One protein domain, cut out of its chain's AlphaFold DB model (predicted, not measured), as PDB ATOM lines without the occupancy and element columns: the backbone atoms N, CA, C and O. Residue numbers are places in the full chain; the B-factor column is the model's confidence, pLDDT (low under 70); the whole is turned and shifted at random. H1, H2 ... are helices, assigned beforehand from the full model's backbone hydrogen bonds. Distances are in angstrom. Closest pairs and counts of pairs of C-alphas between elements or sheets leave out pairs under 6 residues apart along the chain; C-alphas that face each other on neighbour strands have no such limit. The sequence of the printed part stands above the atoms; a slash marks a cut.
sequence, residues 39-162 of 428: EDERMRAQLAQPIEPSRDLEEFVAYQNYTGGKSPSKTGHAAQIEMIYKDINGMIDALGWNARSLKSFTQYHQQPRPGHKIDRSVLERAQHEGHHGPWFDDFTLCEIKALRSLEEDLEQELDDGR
ATOM      1  N   GLU A  39      35.807 -41.004  40.776       68.19
ATOM      2  CA  GLU A  39      34.511 -41.356  40.182       68.19
ATOM      3  C   GLU A  39      33.639 -42.219  41.103       68.19
ATOM      4  O   GLU A  39      32.459 -41.900  41.286       68.19
ATOM      5  N   ASP A  40      34.217 -43.244  41.730       70.94
ATOM      6  CA  ASP A  40      33.514 -44.134  42.658       70.94
ATOM      7  C   ASP A  40      33.115 -43.374  43.927       70.94
ATOM      8  O   ASP A  40      31.999 -43.509  44.430       70.94
ATOM      9  N   GLU A  41      33.990 -42.500  44.430       78.62
ATOM     10  CA  GLU A  41      33.678 -41.654  45.584       78.62
ATOM     11  C   GLU A  41      32.549 -40.664  45.286       78.62
ATOM     12  O   GLU A  41      31.654 -40.478  46.116       78.62
ATOM     13  N   ARG A  42      32.526 -40.079  44.080       80.12
ATOM     14  CA  ARG A  42      31.413 -39.227  43.635       80.12
ATOM     15  C   ARG A  42      30.104 -40.005  43.551       80.12
ATOM     16  O   ARG A  42      29.082 -39.498  44.015       80.12
ATOM     17  N   MET A  43      30.115 -41.218  42.997       78.44
ATOM     18  CA  MET A  43      28.912 -42.053  42.932       78.44
ATOM     19  C   MET A  43      28.422 -42.444  44.324       78.44
ATOM     20  O   MET A  43      27.238 -42.290  44.614       78.44
ATOM     21  N   ARG A  44      29.313 -42.854  45.230       82.12
ATOM     22  CA  ARG A  44      28.943 -43.175  46.618       82.12
ATOM     23  C   ARG A  44      28.405 -41.968  47.373       82.12
ATOM     24  O   ARG A  44      27.439 -42.108  48.119       82.12
ATOM     25  N   ALA A  45      28.975 -40.785  47.155       84.94
ATOM     26  CA  ALA A  45      28.458 -39.549  47.731       84.94
ATOM     27  C   ALA A  45      27.031 -39.249  47.243       84.94
ATOM     28  O   ALA A  45      26.195 -38.829  48.039       84.94
ATOM     29  N   GLN A  46      26.725 -39.507  45.967       83.56
ATOM     30  CA  GLN A  46      25.374 -39.361  45.416       83.56
ATOM     31  C   GLN A  46      24.411 -40.453  45.910       83.56
ATOM     32  O   GLN A  46      23.261 -40.156  46.223       83.56
ATOM     33  N   LEU A  47      24.874 -41.698  46.047       83.94
ATOM     34  CA  LEU A  47      24.092 -42.797  46.621       83.94
ATOM     35  C   LEU A  47      23.768 -42.572  48.105       83.94
ATOM     36  O   LEU A  47      22.724 -43.021  48.577       83.94
ATOM     37  N   ALA A  48      24.633 -41.859  48.830       87.06
ATOM     38  CA  ALA A  48      24.417 -41.480  50.224       87.06
ATOM     39  C   ALA A  48      23.411 -40.326  50.399       87.06
ATOM     40  O   ALA A  48      22.946 -40.091  51.517       87.06
ATOM     41  N   GLN A  49      23.063 -39.601  49.330       88.25
ATOM     42  CA  GLN A  49      22.046 -38.553  49.400       88.25
ATOM     43  C   GLN A  49      20.654 -39.146  49.655       88.25
ATOM     44  O   GLN A  49      20.365 -40.272  49.228       88.25
ATOM     45  N   PRO A  50      19.754 -38.388  50.313       87.00
ATOM     46  CA  PRO A  50      18.365 -38.795  50.442       87.00
ATOM     47  C   PRO A  50      17.748 -39.072  49.066       87.00
ATOM     48  O   PRO A  50      18.177 -38.566  48.024       87.00
ATOM     49  N   ILE A  51      16.769 -39.967  49.066       86.75
ATOM     50  CA  ILE A  51      16.114 -40.431  47.849       86.75
ATOM     51  C   ILE A  51      14.922 -39.519  47.604       86.75
ATOM     52  O   ILE A  51      13.998 -39.482  48.415       86.75
ATOM     53  N   GLU A  52      14.963 -38.794  46.492       86.88
ATOM     54  CA  GLU A  52      13.841 -37.984  46.032       86.88
ATOM     55  C   GLU A  52      12.804 -38.898  45.362       86.88
ATOM     56  O   GLU A  52      13.176 -39.712  44.512       86.88
ATOM     57  N   PRO A  53      11.517 -38.825  45.738       88.50
ATOM     58  CA  PRO A  53      10.478 -39.630  45.112       88.50
ATOM     59  C   PRO A  53      10.262 -39.183  43.659       88.50
ATOM     60  O   PRO A  53       9.978 -38.016  43.397       88.50
ATOM     61  N   SER A  54      10.352 -40.125  42.721       88.81
ATOM     62  CA  SER A  54      10.149 -39.895  41.285       88.81
ATOM     63  C   SER A  54       9.035 -40.790  40.762       88.81
ATOM     64  O   SER A  54       8.895 -41.923  41.211       88.81
ATOM     65  N   ARG A  55       8.252 -40.297  39.801       85.69
ATOM     66  CA  ARG A  55       7.220 -41.093  39.124       85.69
ATOM     67  C   ARG A  55       7.805 -42.031  38.081       85.69
ATOM     68  O   ARG A  55       7.328 -43.150  37.937       85.69
ATOM     69  N   ASP A  56       8.783 -41.549  37.328       88.00
ATOM     70  CA  ASP A  56       9.355 -42.305  36.228       88.00
ATOM     71  C   ASP A  56      10.493 -43.164  36.760       88.00
ATOM     72  O   ASP A  56      11.339 -42.700  37.532       88.00
ATOM     73  N   LEU A  57      10.481 -44.435  36.362       88.56
ATOM     74  CA  LEU A  57      11.562 -45.351  36.672       88.56
ATOM     75  C   LEU A  57      12.744 -45.026  35.757       88.56
ATOM     76  O   LEU A  57      12.607 -45.067  34.533       88.56
ATOM     77  N   GLU A  58      13.895 -44.707  36.348       87.81
ATOM     78  CA  GLU A  58      15.116 -44.480  35.575       87.81
ATOM     79  C   GLU A  58      15.542 -45.771  34.859       87.81
ATOM     80  O   GLU A  58      15.267 -46.882  35.327       87.81
ATOM     81  N   GLU A  59      16.216 -45.623  33.717       88.69
ATOM     82  CA  GLU A  59      16.706 -46.757  32.938       88.69
ATOM     83  C   GLU A  59      17.644 -47.637  33.776       88.69
ATOM     84  O   GLU A  59      18.473 -47.149  34.546       88.69
ATOM     85  N   PHE A  60      17.511 -48.954  33.620       88.06
ATOM     86  CA  PHE A  60      18.341 -49.908  34.342       88.06
ATOM     87  C   PHE A  60      19.808 -49.770  33.923       88.06
ATOM     88  O   PHE A  60      20.178 -50.038  32.778       88.06
ATOM     89  N   VAL A  61      20.662 -49.420  34.882       85.75
ATOM     90  CA  VAL A  61      22.100 -49.296  34.669       85.75
ATOM     91  C   VAL A  61      22.727 -50.678  34.801       85.75
ATOM     92  O   VAL A  61      22.976 -51.174  35.902       85.75
ATOM     93  N   ALA A  62      22.977 -51.329  33.667       84.75
ATOM     94  CA  ALA A  62      23.785 -52.538  33.640       84.75
ATOM     95  C   ALA A  62      25.257 -52.174  33.865       84.75
ATOM     96  O   ALA A  62      25.790 -51.293  33.186       84.75
ATOM     97  N   TYR A  63      25.923 -52.877  34.786       82.12
ATOM     98  CA  TYR A  63      27.367 -52.749  34.942       82.12
ATOM     99  C   TYR A  63      28.047 -53.129  33.621       82.12
ATOM    100  O   TYR A  63      27.936 -54.266  33.158       82.12
ATOM    101  N   GLN A  64      28.719 -52.168  32.991       73.94
ATOM    102  CA  GLN A  64      29.603 -52.445  31.868       73.94
ATOM    103  C   GLN A  64      31.014 -52.588  32.417       73.94
ATOM    104  O   GLN A  64      31.519 -51.668  33.058       73.94
ATOM    105  N   ASN A  65      31.626 -53.748  32.171       60.88
ATOM    106  CA  ASN A  65      32.970 -54.060  32.638       60.88
ATOM    107  C   ASN A  65      33.915 -52.879  32.397       60.88
ATOM    108  O   ASN A  65      34.063 -52.409  31.264       60.88
ATOM    109  N   TYR A  66      34.634 -52.477  33.445       55.47
ATOM    110  CA  TYR A  66      35.653 -51.419  33.399       55.47
ATOM    111  C   TYR A  66      36.786 -51.708  32.381       55.47
ATOM    112  O   TYR A  66      37.628 -50.866  32.084       55.47
ATOM    113  N   THR A  67      36.797 -52.904  31.784       48.97
ATOM    114  CA  THR A  67      37.666 -53.310  30.672       48.97
ATOM    115  C   THR A  67      37.358 -52.602  29.342       48.97
ATOM    116  O   THR A  67      38.090 -52.787  28.368       48.97
ATOM    117  N   GLY A  68      36.286 -51.809  29.263       47.97
ATOM    118  CA  GLY A  68      35.890 -51.038  28.085       47.97
ATOM    119  C   GLY A  68      36.769 -49.813  27.809       47.97
ATOM    120  O   GLY A  68      36.324 -48.685  27.977       47.97
ATOM    121  N   GLY A  69      38.000 -50.018  27.328       50.44
ATOM    122  CA  GLY A  69      38.663 -49.032  26.457       50.44
ATOM    123  C   GLY A  69      40.090 -48.605  26.799       50.44
ATOM    124  O   GLY A  69      40.737 -47.983  25.958       50.44
ATOM    125  N   LYS A  70      40.638 -48.949  27.969       50.28
ATOM    126  CA  LYS A  70      42.066 -48.733  28.259       50.28
ATOM    127  C   LYS A  70      42.671 -50.014  28.803       50.28
ATOM    128  O   LYS A  70      42.394 -50.424  29.925       50.28
ATOM    129  N   SER A  71      43.487 -50.658  27.975       50.00
ATOM    130  CA  SER A  71      44.328 -51.779  28.381       50.00
ATOM    131  C   SER A  71      45.112 -51.393  29.645       50.00
ATOM    132  O   SER A  71      45.711 -50.313  29.681       50.00
ATOM    133  N   PRO A  72      45.102 -52.227  30.700       55.34
ATOM    134  CA  PRO A  72      45.776 -51.899  31.943       55.34
ATOM    135  C   PRO A  72      47.276 -51.791  31.669       55.34
ATOM    136  O   PRO A  72      47.954 -52.776  31.395       55.34
ATOM    137  N   SER A  73      47.813 -50.574  31.766       56.66
ATOM    138  CA  SER A  73      49.253 -50.308  31.638       56.66
ATOM    139  C   SER A  73      50.082 -50.982  32.746       56.66
ATOM    140  O   SER A  73      51.310 -50.939  32.707       56.66
ATOM    141  N   LYS A  74      49.431 -51.593  33.746       63.03
ATOM    142  CA  LYS A  74      50.051 -52.271  34.884       63.03
ATOM    143  C   LYS A  74      49.882 -53.786  34.724       63.03
ATOM    144  O   LYS A  74      48.763 -54.288  34.720       63.03
ATOM    145  N   THR A  75      50.989 -54.517  34.613       67.62
ATOM    146  CA  THR A  75      51.004 -55.992  34.555       67.62
ATOM    147  C   THR A  75      51.526 -56.551  35.884       67.62
ATOM    148  O   THR A  75      52.587 -56.134  36.339       67.62
ATOM    149  N   GLY A  76      50.790 -57.472  36.524       79.62
ATOM    150  CA  GLY A  76      51.195 -58.145  37.774       79.62
ATOM    151  C   GLY A  76      50.018 -58.541  38.680       79.62
ATOM    152  O   GLY A  76      48.904 -58.053  38.498       79.62
ATOM    153  N   HIS A  77      50.251 -59.400  39.683       76.69
ATOM    154  CA  HIS A  77      49.210 -59.851  40.629       76.69
ATOM    155  C   HIS A  77      48.527 -58.695  41.379       76.69
ATOM    156  O   HIS A  77      47.323 -58.734  41.601       76.69
ATOM    157  N   ALA A  78      49.266 -57.633  41.712       77.44
ATOM    158  CA  ALA A  78      48.698 -56.437  42.335       77.44
ATOM    159  C   ALA A  78      47.689 -55.718  41.417       77.44
ATOM    160  O   ALA A  78      46.642 -55.286  41.884       77.44
ATOM    161  N   ALA A  79      47.959 -55.662  40.107       75.31
ATOM    162  CA  ALA A  79      47.043 -55.074  39.129       75.31
ATOM    163  C   ALA A  79      45.783 -55.934  38.927       75.31
ATOM    164  O   ALA A  79      44.701 -55.401  38.709       75.31
ATOM    165  N   GLN A  80      45.904 -57.263  39.049       79.19
ATOM    166  CA  GLN A  80      44.750 -58.169  39.034       79.19
ATOM    167  C   GLN A  80      43.856 -57.966  40.264       79.19
ATOM    168  O   GLN A  80      42.639 -57.919  40.124       79.19
ATOM    169  N   ILE A  81      44.444 -57.804  41.456       81.81
ATOM    170  CA  ILE A  81      43.697 -57.532  42.695       81.81
ATOM    171  C   ILE A  81      43.008 -56.159  42.628       81.81
ATOM    172  O   ILE A  81      41.836 -56.054  42.976       81.81
ATOM    173  N   GLU A  82      43.702 -55.128  42.132       79.56
ATOM    174  CA  GLU A  82      43.137 -53.786  41.906       79.56
ATOM    175  C   GLU A  82      41.937 -53.847  40.946       79.56
ATOM    176  O   GLU A  82      40.883 -53.285  41.235       79.56
ATOM    177  N   MET A  83      42.057 -54.591  39.843       78.50
ATOM    178  CA  MET A  83      40.977 -54.763  38.869       78.50
ATOM    179  C   MET A  83      39.757 -55.465  39.472       78.50
ATOM    180  O   MET A  83      38.639 -55.014  39.256       78.50
ATOM    181  N   ILE A  84      39.961 -56.526  40.259       83.94
ATOM    182  CA  ILE A  84      38.866 -57.230  40.944       83.94
ATOM    183  C   ILE A  84      38.172 -56.305  41.951       83.94
ATOM    184  O   ILE A  84      36.950 -56.305  42.043       83.94
ATOM    185  N   TYR A  85      38.930 -55.498  42.694       83.75
ATOM    186  CA  TYR A  85      38.358 -54.556  43.655       83.75
ATOM    187  C   TYR A  85      37.497 -53.483  42.971       83.75
ATOM    188  O   TYR A  85      36.389 -53.208  43.431       83.75
ATOM    189  N   LYS A  86      37.966 -52.924  41.849       80.06
ATOM    190  CA  LYS A  86      37.201 -51.960  41.041       80.06
ATOM    191  C   LYS A  86      35.966 -52.587  40.398       80.06
ATOM    192  O   LYS A  86      34.908 -51.974  40.381       80.06
ATOM    193  N   ASP A  87      36.079 -53.820  39.913       83.12
ATOM    194  CA  ASP A  87      34.963 -54.566  39.325       83.12
ATOM    195  C   ASP A  87      33.853 -54.823  40.356       83.12
ATOM    196  O   ASP A  87      32.691 -54.489  40.132       83.12
ATOM    197  N   ILE A  88      34.222 -55.317  41.544       85.31
ATOM    198  CA  ILE A  88      33.280 -55.555  42.645       85.31
ATOM    199  C   ILE A  88      32.616 -54.251  43.094       85.31
ATOM    200  O   ILE A  88      31.395 -54.215  43.245       85.31
ATOM    201  N   ASN A  89      33.388 -53.181  43.294       85.69
ATOM    202  CA  ASN A  89      32.832 -51.898  43.721       85.69
ATOM    203  C   ASN A  89      31.939 -51.274  42.651       85.69
ATOM    204  O   ASN A  89      30.842 -50.837  42.975       85.69
ATOM    205  N   GLY A  90      32.339 -51.326  41.382       82.94
ATOM    206  CA  GLY A  90      31.516 -50.845  40.280       82.94
ATOM    207  C   GLY A  90      30.204 -51.623  40.140       82.94
ATOM    208  O   GLY A  90      29.157 -51.025  39.891       82.94
ATOM    209  N   MET A  91      30.212 -52.942  40.373       87.06
ATOM    210  CA  MET A  91      28.980 -53.738  40.439       87.06
ATOM    211  C   MET A  91      28.090 -53.338  41.626       87.06
ATOM    212  O   MET A  91      26.870 -53.257  41.471       87.06
ATOM    213  N   ILE A  92      28.677 -53.084  42.801       88.69
ATOM    214  CA  ILE A  92      27.944 -52.631  43.995       88.69
ATOM    215  C   ILE A  92      27.336 -51.246  43.763       88.69
ATOM    216  O   ILE A  92      26.172 -51.034  44.101       88.69
ATOM    217  N   ASP A  93      28.081 -50.330  43.151       86.94
ATOM    218  CA  ASP A  93      27.624 -48.972  42.869       86.94
ATOM    219  C   ASP A  93      26.501 -48.986  41.817       86.94
ATOM    220  O   ASP A  93      25.458 -48.367  42.026       86.94
ATOM    221  N   ALA A  94      26.628 -49.780  40.744       87.69
ATOM    222  CA  ALA A  94      25.556 -49.975  39.760       87.69
ATOM    223  C   ALA A  94      24.292 -50.598  40.386       87.69
ATOM    224  O   ALA A  94      23.169 -50.164  40.111       87.69
ATOM    225  N   LEU A  95      24.447 -51.588  41.272       91.44
ATOM    226  CA  LEU A  95      23.327 -52.154  42.027       91.44
ATOM    227  C   LEU A  95      22.685 -51.105  42.946       91.44
ATOM    228  O   LEU A  95      21.459 -51.023  43.011       91.44
ATOM    229  N   GLY A  96      23.500 -50.305  43.635       90.31
ATOM    230  CA  GLY A  96      23.056 -49.213  44.494       90.31
ATOM    231  C   GLY A  96      22.229 -48.184  43.728       90.31
ATOM    232  O   GLY A  96      21.165 -47.785  44.202       90.31
ATOM    233  N   TRP A  97      22.658 -47.824  42.518       89.31
ATOM    234  CA  TRP A  97      21.931 -46.916  41.628       89.31
ATOM    235  C   TRP A  97      20.572 -47.470  41.211       89.31
ATOM    236  O   TRP A  97      19.551 -46.805  41.396       89.31
ATOM    237  N   ASN A  98      20.528 -48.720  40.752       91.44
ATOM    238  CA  ASN A  98      19.270 -49.372  40.388       91.44
ATOM    239  C   ASN A  98      18.324 -49.510  41.591       91.44
ATOM    240  O   ASN A  98      17.120 -49.274  41.481       91.44
ATOM    241  N   ALA A  99      18.860 -49.851  42.768       92.06
ATOM    242  CA  ALA A  99      18.083 -49.926  44.000       92.06
ATOM    243  C   ALA A  99      17.541 -48.551  44.422       92.06
ATOM    244  O   ALA A  99      16.405 -48.460  44.892       92.06
ATOM    245  N   ARG A 100      18.320 -47.479  44.230       91.81
ATOM    246  CA  ARG A 100      17.898 -46.097  44.488       91.81
ATOM    247  C   ARG A 100      16.761 -45.676  43.556       91.81
ATOM    248  O   ARG A 100      15.764 -45.169  44.064       91.81
ATOM    249  N   SER A 101      16.865 -45.961  42.257       91.69
ATOM    250  CA  SER A 101      15.806 -45.708  41.262       91.69
ATOM    251  C   SER A 101      14.510 -46.479  41.570       91.69
ATOM    252  O   SER A 101      13.411 -45.928  41.574       91.69
ATOM    253  N   LEU A 102      14.606 -47.755  41.957       92.31
ATOM    254  CA  LEU A 102      13.423 -48.514  42.383       92.31
ATOM    255  C   LEU A 102      12.804 -47.951  43.669       92.31
ATOM    256  O   LEU A 102      11.580 -47.938  43.837       92.31
ATOM    257  N   LYS A 103      13.640 -47.493  44.604       92.00
ATOM    258  CA  LYS A 103      13.173 -46.919  45.865       92.00
ATOM    259  C   LYS A 103      12.504 -45.558  45.663       92.00
ATOM    260  O   LYS A 103      11.477 -45.324  46.293       92.00
ATOM    261  N   SER A 104      13.013 -44.704  44.773       91.38
ATOM    262  CA  SER A 104      12.356 -43.434  44.427       91.38
ATOM    263  C   SER A 104      10.986 -43.670  43.789       91.38
ATOM    264  O   SER A 104      10.005 -43.069  44.232       91.38
ATOM    265  N   PHE A 105      10.897 -44.606  42.839       92.31
ATOM    266  CA  PHE A 105       9.645 -45.004  42.186       92.31
ATOM    267  C   PHE A 105       8.609 -45.542  43.178       92.31
ATOM    268  O   PHE A 105       7.455 -45.110  43.228       92.31
ATOM    269  N   THR A 106       9.023 -46.491  44.020       92.19
ATOM    270  CA  THR A 106       8.116 -47.091  45.005       92.19
ATOM    271  C   THR A 106       7.671 -46.084  46.058       92.19
ATOM    272  O   THR A 106       6.502 -46.098  46.430       92.19
ATOM    273  N   GLN A 107       8.553 -45.191  46.515       91.44
ATOM    274  CA  GLN A 107       8.204 -44.152  47.483       91.44
ATOM    275  C   GLN A 107       7.200 -43.145  46.911       91.44
ATOM    276  O   GLN A 107       6.248 -42.790  47.604       91.44
ATOM    277  N   TYR A 108       7.359 -42.742  45.647       90.44
ATOM    278  CA  TYR A 108       6.402 -41.870  44.966       90.44
ATOM    279  C   TYR A 108       5.001 -42.496  44.896       90.44
ATOM    280  O   TYR A 108       3.999 -41.832  45.141       90.44
ATOM    281  N   HIS A 109       4.917 -43.798  44.624       91.06
ATOM    282  CA  HIS A 109       3.645 -44.501  44.471       91.06
ATOM    283  C   HIS A 109       3.043 -45.062  45.768       91.06
ATOM    284  O   HIS A 109       1.964 -45.658  45.727       91.06
ATOM    285  N   GLN A 110       3.712 -44.895  46.911       89.88
ATOM    286  CA  GLN A 110       3.215 -45.341  48.217       89.88
ATOM    287  C   GLN A 110       2.157 -44.407  48.807       89.88
ATOM    288  O   GLN A 110       1.319 -44.867  49.584       89.88
ATOM    289  N   GLN A 111       2.184 -43.120  48.463       85.56
ATOM    290  CA  GLN A 111       1.280 -42.113  49.016       85.56
ATOM    291  C   GLN A 111       0.570 -41.350  47.896       85.56
ATOM    292  O   GLN A 111       1.201 -41.046  46.886       85.56
ATOM    293  N   PRO A 112      -0.725 -41.035  48.070       83.06
ATOM    294  CA  PRO A 112      -1.450 -40.204  47.122       83.06
ATOM    295  C   PRO A 112      -0.857 -38.796  47.094       83.06
ATOM    296  O   PRO A 112      -0.323 -38.307  48.099       83.06
ATOM    297  N   ARG A 113      -0.985 -38.114  45.953       83.25
ATOM    298  CA  ARG A 113      -0.574 -36.710  45.858       83.25
ATOM    299  C   ARG A 113      -1.387 -35.856  46.842       83.25
ATOM    300  O   ARG A 113      -2.597 -36.054  46.985       83.25
ATOM    301  N   PRO A 114      -0.768 -34.872  47.514       79.88
ATOM    302  CA  PRO A 114      -1.475 -34.015  48.455       79.88
ATOM    303  C   PRO A 114      -2.594 -33.246  47.739       79.88
ATOM    304  O   PRO A 114      -2.345 -32.484  46.810       79.88
ATOM    305  N   GLY A 115      -3.835 -33.456  48.180       77.62
ATOM    306  CA  GLY A 115      -5.020 -32.824  47.592       77.62
ATOM    307  C   GLY A 115      -5.625 -33.564  46.395       77.62
ATOM    308  O   GLY A 115      -6.680 -33.142  45.924       77.62
ATOM    309  N   HIS A 116      -5.028 -34.670  45.941       83.69
ATOM    310  CA  HIS A 116      -5.665 -35.564  44.978       83.69
ATOM    311  C   HIS A 116      -6.600 -36.531  45.713       83.69
ATOM    312  O   HIS A 116      -6.242 -37.122  46.734       83.69
ATOM    313  N   LYS A 117      -7.840 -36.633  45.234       83.19
ATOM    314  CA  LYS A 117      -8.851 -37.566  45.734       83.19
ATOM    315  C   LYS A 117      -9.523 -38.230  44.549       83.19
ATOM    316  O   LYS A 117      -9.808 -37.564  43.554       83.19
ATOM    317  N   ILE A 118      -9.779 -39.526  44.681       86.31
ATOM    318  CA  ILE A 118     -10.484 -40.300  43.668       86.31
ATOM    319  C   ILE A 118     -11.977 -40.173  43.923       86.31
ATOM    320  O   ILE A 118     -12.522 -40.838  44.796       86.31
ATOM    321  N   ASP A 119     -12.609 -39.323  43.124       87.31
ATOM    322  CA  ASP A 119     -14.052 -39.122  43.099       87.31
ATOM    323  C   ASP A 119     -14.572 -39.305  41.663       87.31
ATOM    324  O   ASP A 119     -13.809 -39.335  40.692       87.31
ATOM    325  N   ARG A 120     -15.899 -39.341  41.499       86.88
ATOM    326  CA  ARG A 120     -16.566 -39.443  40.186       86.88
ATOM    327  C   ARG A 120     -16.135 -38.359  39.189       86.88
ATOM    328  O   ARG A 120     -16.025 -38.632  37.998       86.88
ATOM    329  N   SER A 121     -15.810 -37.160  39.675       86.25
ATOM    330  CA  SER A 121     -15.305 -36.051  38.853       86.25
ATOM    331  C   SER A 121     -13.972 -36.369  38.163       86.25
ATOM    332  O   SER A 121     -13.675 -35.822  37.103       86.25
ATOM    333  N   VAL A 122     -13.162 -37.261  38.741       85.94
ATOM    334  CA  VAL A 122     -11.906 -37.721  38.141       85.94
ATOM    335  C   VAL A 122     -12.186 -38.672  36.979       85.94
ATOM    336  O   VAL A 122     -11.536 -38.563  35.942       85.94
ATOM    337  N   LEU A 123     -13.192 -39.544  37.108       86.25
ATOM    338  CA  LEU A 123     -13.634 -40.426  36.021       86.25
ATOM    339  C   LEU A 123     -14.225 -39.626  34.853       86.25
ATOM    340  O   LEU A 123     -13.914 -39.906  33.698       86.25
ATOM    341  N   GLU A 124     -15.025 -38.599  35.145       87.81
ATOM    342  CA  GLU A 124     -15.558 -37.683  34.128       87.81
ATOM    343  C   GLU A 124     -14.429 -36.953  33.394       87.81
ATOM    344  O   GLU A 124     -14.412 -36.893  32.163       87.81
ATOM    345  N   ARG A 125     -13.433 -36.461  34.136       86.62
ATOM    346  CA  ARG A 125     -12.248 -35.823  33.556       86.62
ATOM    347  C   ARG A 125     -11.466 -36.787  32.664       86.62
ATOM    348  O   ARG A 125     -11.134 -36.429  31.538       86.62
ATOM    349  N   ALA A 126     -11.252 -38.022  33.117       86.94
ATOM    350  CA  ALA A 126     -10.592 -39.062  32.332       86.94
ATOM    351  C   ALA A 126     -11.359 -39.397  31.041       86.94
ATOM    352  O   ALA A 126     -10.753 -39.593  29.985       86.94
ATOM    353  N   GLN A 127     -12.694 -39.406  31.096       87.69
ATOM    354  CA  GLN A 127     -13.543 -39.609  29.925       87.69
ATOM    355  C   GLN A 127     -13.449 -38.443  28.929       87.69
ATOM    356  O   GLN A 127     -13.452 -38.673  27.719       87.69
ATOM    357  N   HIS A 128     -13.359 -37.205  29.420       87.06
ATOM    358  CA  HIS A 128     -13.256 -36.010  28.583       87.06
ATOM    359  C   HIS A 128     -11.868 -35.817  27.960       87.06
ATOM    360  O   HIS A 128     -11.773 -35.432  26.797       87.06
ATOM    361  N   GLU A 129     -10.799 -36.077  28.713       86.25
ATOM    362  CA  GLU A 129      -9.412 -35.844  28.286       86.25
ATOM    363  C   GLU A 129      -8.799 -37.039  27.528       86.25
ATOM    364  O   GLU A 129      -7.792 -36.886  26.838       86.25
ATOM    365  N   GLY A 130      -9.413 -38.226  27.605       83.62
ATOM    366  CA  GLY A 130      -8.970 -39.432  26.902       83.62
ATOM    367  C   GLY A 130      -7.818 -40.174  27.596       83.62
ATOM    368  O   GLY A 130      -7.401 -39.835  28.698       83.62
ATOM    369  N   HIS A 131      -7.292 -41.225  26.957       78.50
ATOM    370  CA  HIS A 131      -6.358 -42.177  27.589       78.50
ATOM    371  C   HIS A 131      -4.992 -41.602  28.005       78.50
ATOM    372  O   HIS A 131      -4.332 -42.189  28.856       78.50
ATOM    373  N   HIS A 132      -4.572 -40.478  27.422       78.62
ATOM    374  CA  HIS A 132      -3.291 -39.817  27.714       78.62
ATOM    375  C   HIS A 132      -3.496 -38.369  28.173       78.62
ATOM    376  O   HIS A 132      -2.700 -37.487  27.858       78.62
ATOM    377  N   GLY A 133      -4.613 -38.113  28.855       81.38
ATOM    378  CA  GLY A 133      -4.904 -36.800  29.409       81.38
ATOM    379  C   GLY A 133      -4.004 -36.452  30.603       81.38
ATOM    380  O   GLY A 133      -3.462 -37.359  31.241       81.38
ATOM    381  N   PRO A 134      -3.890 -35.157  30.951       83.31
ATOM    382  CA  PRO A 134      -3.180 -34.686  32.144       83.31
ATOM    383  C   PRO A 134      -3.594 -35.397  33.437       83.31
ATOM    384  O   PRO A 134      -2.774 -35.558  34.335       83.31
ATOM    385  N   TRP A 135      -4.844 -35.876  33.522       83.75
ATOM    386  CA  TRP A 135      -5.312 -36.676  34.652       83.75
ATOM    387  C   TRP A 135      -4.426 -37.892  34.953       83.75
ATOM    388  O   TRP A 135      -4.277 -38.236  36.120       83.75
ATOM    389  N   PHE A 136      -3.817 -38.535  33.948       83.50
ATOM    390  CA  PHE A 136      -2.983 -39.727  34.141       83.50
ATOM    391  C   PHE A 136      -1.726 -39.428  34.971       83.50
ATOM    392  O   PHE A 136      -1.195 -40.313  35.644       83.50
ATOM    393  N   ASP A 137      -1.267 -38.176  34.952       84.19
ATOM    394  CA  ASP A 137      -0.059 -37.740  35.650       84.19
ATOM    395  C   ASP A 137      -0.266 -37.495  37.142       84.19
ATOM    396  O   ASP A 137       0.700 -37.481  37.914       84.19
ATOM    397  N   ASP A 138      -1.524 -37.367  37.554       83.94
ATOM    398  CA  ASP A 138      -1.903 -37.152  38.943       83.94
ATOM    399  C   ASP A 138      -2.083 -38.455  39.727       83.94
ATOM    400  O   ASP A 138      -1.994 -38.433  40.955       83.94
ATOM    401  N   PHE A 139      -2.267 -39.583  39.035       86.81
ATOM    402  CA  PHE A 139      -2.497 -40.876  39.672       86.81
ATOM    403  C   PHE A 139      -1.214 -41.519  40.207       86.81
ATOM    404  O   PHE A 139      -0.155 -41.553  39.572       86.81
ATOM    405  N   THR A 140      -1.357 -42.132  41.375       89.44
ATOM    406  CA  THR A 140      -0.351 -42.971  42.028       89.44
ATOM    407  C   THR A 140      -0.836 -44.424  42.128       89.44
ATOM    408  O   THR A 140      -2.022 -44.711  41.998       89.44
ATOM    409  N   LEU A 141       0.057 -45.404  42.333       88.75
ATOM    410  CA  LEU A 141      -0.371 -46.813  42.354       88.75
ATOM    411  C   LEU A 141      -1.146 -47.185  43.628       88.75
ATOM    412  O   LEU A 141      -1.985 -48.081  43.581       88.75
ATOM    413  N   CYS A 142      -0.902 -46.528  44.766       89.12
ATOM    414  CA  CYS A 142      -1.625 -46.809  46.013       89.12
ATOM    415  C   CYS A 142      -3.122 -46.464  45.931       89.12
ATOM    416  O   CYS A 142      -3.950 -47.096  46.595       89.12
ATOM    417  N   GLU A 143      -3.463 -45.520  45.058       90.00
ATOM    418  CA  GLU A 143      -4.810 -45.041  44.762       90.00
ATOM    419  C   GLU A 143      -5.694 -46.088  44.067       90.00
ATOM    420  O   GLU A 143      -6.916 -45.976  44.097       90.00
ATOM    421  N   ILE A 144      -5.124 -47.194  43.572       90.69
ATOM    422  CA  ILE A 144      -5.899 -48.318  43.018       90.69
ATOM    423  C   ILE A 144      -6.939 -48.878  44.002       90.69
ATOM    424  O   ILE A 144      -8.004 -49.333  43.592       90.69
ATOM    425  N   LYS A 145      -6.656 -48.828  45.311       90.69
ATOM    426  CA  LYS A 145      -7.598 -49.284  46.344       90.69
ATOM    427  C   LYS A 145      -8.815 -48.368  46.440       90.69
ATOM    428  O   LYS A 145      -9.923 -48.867  46.588       90.69
ATOM    429  N   ALA A 146      -8.595 -47.060  46.335       90.25
ATOM    430  CA  ALA A 146      -9.668 -46.073  46.339       90.25
ATOM    431  C   ALA A 146     -10.467 -46.109  45.024       90.25
ATOM    432  O   ALA A 146     -11.677 -45.910  45.031       90.25
ATOM    433  N   LEU A 147      -9.818 -46.441  43.903       90.94
ATOM    434  CA  LEU A 147     -10.519 -46.667  42.642       90.94
ATOM    435  C   LEU A 147     -11.427 -47.899  42.719       90.94
ATOM    436  O   LEU A 147     -12.563 -47.836  42.268       90.94
ATOM    437  N   ARG A 148     -10.955 -48.989  43.340       92.69
ATOM    438  CA  ARG A 148     -11.785 -50.175  43.578       92.69
ATOM    439  C   ARG A 148     -12.973 -49.868  44.493       92.69
ATOM    440  O   ARG A 148     -14.071 -50.312  44.195       92.69
ATOM    441  N   SER A 149     -12.784 -49.113  45.577       93.56
ATOM    442  CA  SER A 149     -13.925 -48.740  46.426       93.56
ATOM    443  C   SER A 149     -14.929 -47.865  45.675       93.56
ATOM    444  O   SER A 149     -16.124 -48.079  45.800       93.56
ATOM    445  N   LEU A 150     -14.456 -46.932  44.839       93.25
ATOM    446  CA  LEU A 150     -15.338 -46.127  43.993       93.25
ATOM    447  C   LEU A 150     -16.092 -46.991  42.967       93.25
ATOM    448  O   LEU A 150     -17.255 -46.725  42.685       93.25
ATOM    449  N   GLU A 151     -15.447 -48.010  42.400       93.75
ATOM    450  CA  GLU A 151     -16.093 -48.981  41.511       93.75
ATOM    451  C   GLU A 151     -17.211 -49.748  42.235       93.75
ATOM    452  O   GLU A 151     -18.322 -49.817  41.713       93.75
ATOM    453  N   GLU A 152     -16.946 -50.250  43.444       95.31
ATOM    454  CA  GLU A 152     -17.937 -50.942  44.284       95.31
ATOM    455  C   GLU A 152     -19.122 -50.019  44.638       95.31
ATOM    456  O   GLU A 152     -20.280 -50.422  44.511       95.31
ATOM    457  N   ASP A 153     -18.854 -48.758  44.998       94.19
ATOM    458  CA  ASP A 153     -19.892 -47.759  45.287       94.19
ATOM    459  C   ASP A 153     -20.766 -47.465  44.053       94.19
ATOM    460  O   ASP A 153     -21.992 -47.357  44.153       94.19
ATOM    461  N   LEU A 154     -20.152 -47.348  42.869       92.81
ATOM    462  CA  LEU A 154     -20.865 -47.112  41.609       92.81
ATOM    463  C   LEU A 154     -21.694 -48.326  41.177       92.81
ATOM    464  O   LEU A 154     -22.785 -48.153  40.631       92.81
ATOM    465  N   GLU A 155     -21.199 -49.543  41.407       93.44
ATOM    466  CA  GLU A 155     -21.955 -50.774  41.162       93.44
ATOM    467  C   GLU A 155     -23.189 -50.836  42.068       93.44
ATOM    468  O   GLU A 155     -24.296 -51.088  41.587       93.44
ATOM    469  N   GLN A 156     -23.029 -50.498  43.350       94.56
ATOM    470  CA  GLN A 156     -24.143 -50.435  44.289       94.56
ATOM    471  C   GLN A 156     -25.170 -49.359  43.903       94.56
ATOM    472  O   GLN A 156     -26.369 -49.637  43.894       94.56
ATOM    473  N   GLU A 157     -24.730 -48.155  43.517       92.94
ATOM    474  CA  GLU A 157     -25.631 -47.093  43.044       92.94
ATOM    475  C   GLU A 157     -26.397 -47.524  41.781       92.94
ATOM    476  O   GLU A 157     -27.589 -47.239  41.630       92.94
ATOM    477  N   LEU A 158     -25.731 -48.239  40.871       92.88
ATOM    478  CA  LEU A 158     -26.353 -48.762  39.658       92.88
ATOM    479  C   LEU A 158     -27.417 -49.820  39.977       92.88
ATOM    480  O   LEU A 158     -28.489 -49.814  39.362       92.88
ATOM    481  N   ASP A 159     -27.141 -50.705  40.932       91.00
ATOM    482  CA  ASP A 159     -28.083 -51.727  41.383       91.00
ATOM    483  C   ASP A 159     -29.272 -51.136  42.155       91.00
ATOM    484  O   ASP A 159     -30.411 -51.569  41.942       91.00
ATOM    485  N   ASP A 160     -29.055 -50.097  42.962       89.69
ATOM    486  CA  ASP A 160     -30.118 -49.351  43.646       89.69
ATOM    487  C   ASP A 160     -30.988 -48.561  42.653       89.69
ATOM    488  O   ASP A 160     -32.219 -48.515  42.765       89.69
ATOM    489  N   GLY A 161     -30.363 -47.968  41.631       86.88
ATOM    490  CA  GLY A 161     -31.041 -47.269  40.540       86.88
ATOM    491  C   GLY A 161     -31.758 -48.204  39.561       86.88
ATOM    492  O   GLY A 161     -32.578 -47.760  38.743       86.88
ATOM    493  N   ARG A 162     -31.489 -49.510  39.628       88.62
ATOM    494  CA  ARG A 162     -32.071 -50.493  38.721       88.62
ATOM    495  C   ARG A 162     -33.577 -50.577  38.933       88.62
ATOM    496  O   ARG A 162     -34.082 -51.002  39.970       88.62
TER     497      ARG A 162
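What this domain is: This is residues 39 to 162 of the 428 residues of an uncharacterized protein of Pyrenophora tritici-repentis (UniProt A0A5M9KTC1). A thin rod is made mostly by one long helix, H2, with short H1 beside it and a long loop, residues 48 to 76, turning back from H1 to the start of H2. Beyond the other end of H2, the small helices H3 and H4 pack together, and H5 runs on outward, its residues 155 to 161 sticking out with Arg 162. The printed part has 124 residues with five named helices, H1 to H5 in order, and no named strand; the class is all helix. It is extended, with a radius of gyration of the C-alphas of 24.0 A, and spans 83 by 25 by 22 A.

How they stand to each other: Start with H1, residues 39 to 47, which touches H2, residues 77 to 110, at residues 89 to 100 of H2 alone. Look at Leu 47 and Trp 97, whose C-alphas are the closest of the two helices at 6.8 A; the helices run the same way at a shallow tilt of 24 degrees. Farther along, H3, residues 120 to 129, touches H4, residues 135 to 138, with the closest C-alphas, those of Ala 126 and Trp 135, 6.2 A apart. H5, residues 144 to 161, is close to H3 but not clearly touching, about perpendicular at 78 degrees, the closest C-alphas being those of Arg 120 and Leu 150 at 7.8 A. H2 is apart from H3, H4 and H5. In H1, H2, H3 and H5 every O i to N i+4 pair is within hydrogen-bond range; H4 is too short for such a pair.

Where its parts are: Find C-alpha 39 at (34.511, -41.356, 40.182), where H1 begins its 12.3 A. H2 starts at C-alpha 77, (49.210, -59.851, 40.629), and runs 48.8 A; H3 spans 14.3 A and H4 5.5 A. H5 covers 25.3 A and ends at C-alpha 161, (-31.041, -47.269, 40.540).

The domain as a whole: The two C-alphas farthest apart, those of Gly 76 and Arg 162, are 83.6 A from each other. The printed part has no cut, and the link from H1 to H2, 29 residues, is long. Read the B-factor column for low confidence, under 70, at residue 39 and residues 65 to 75.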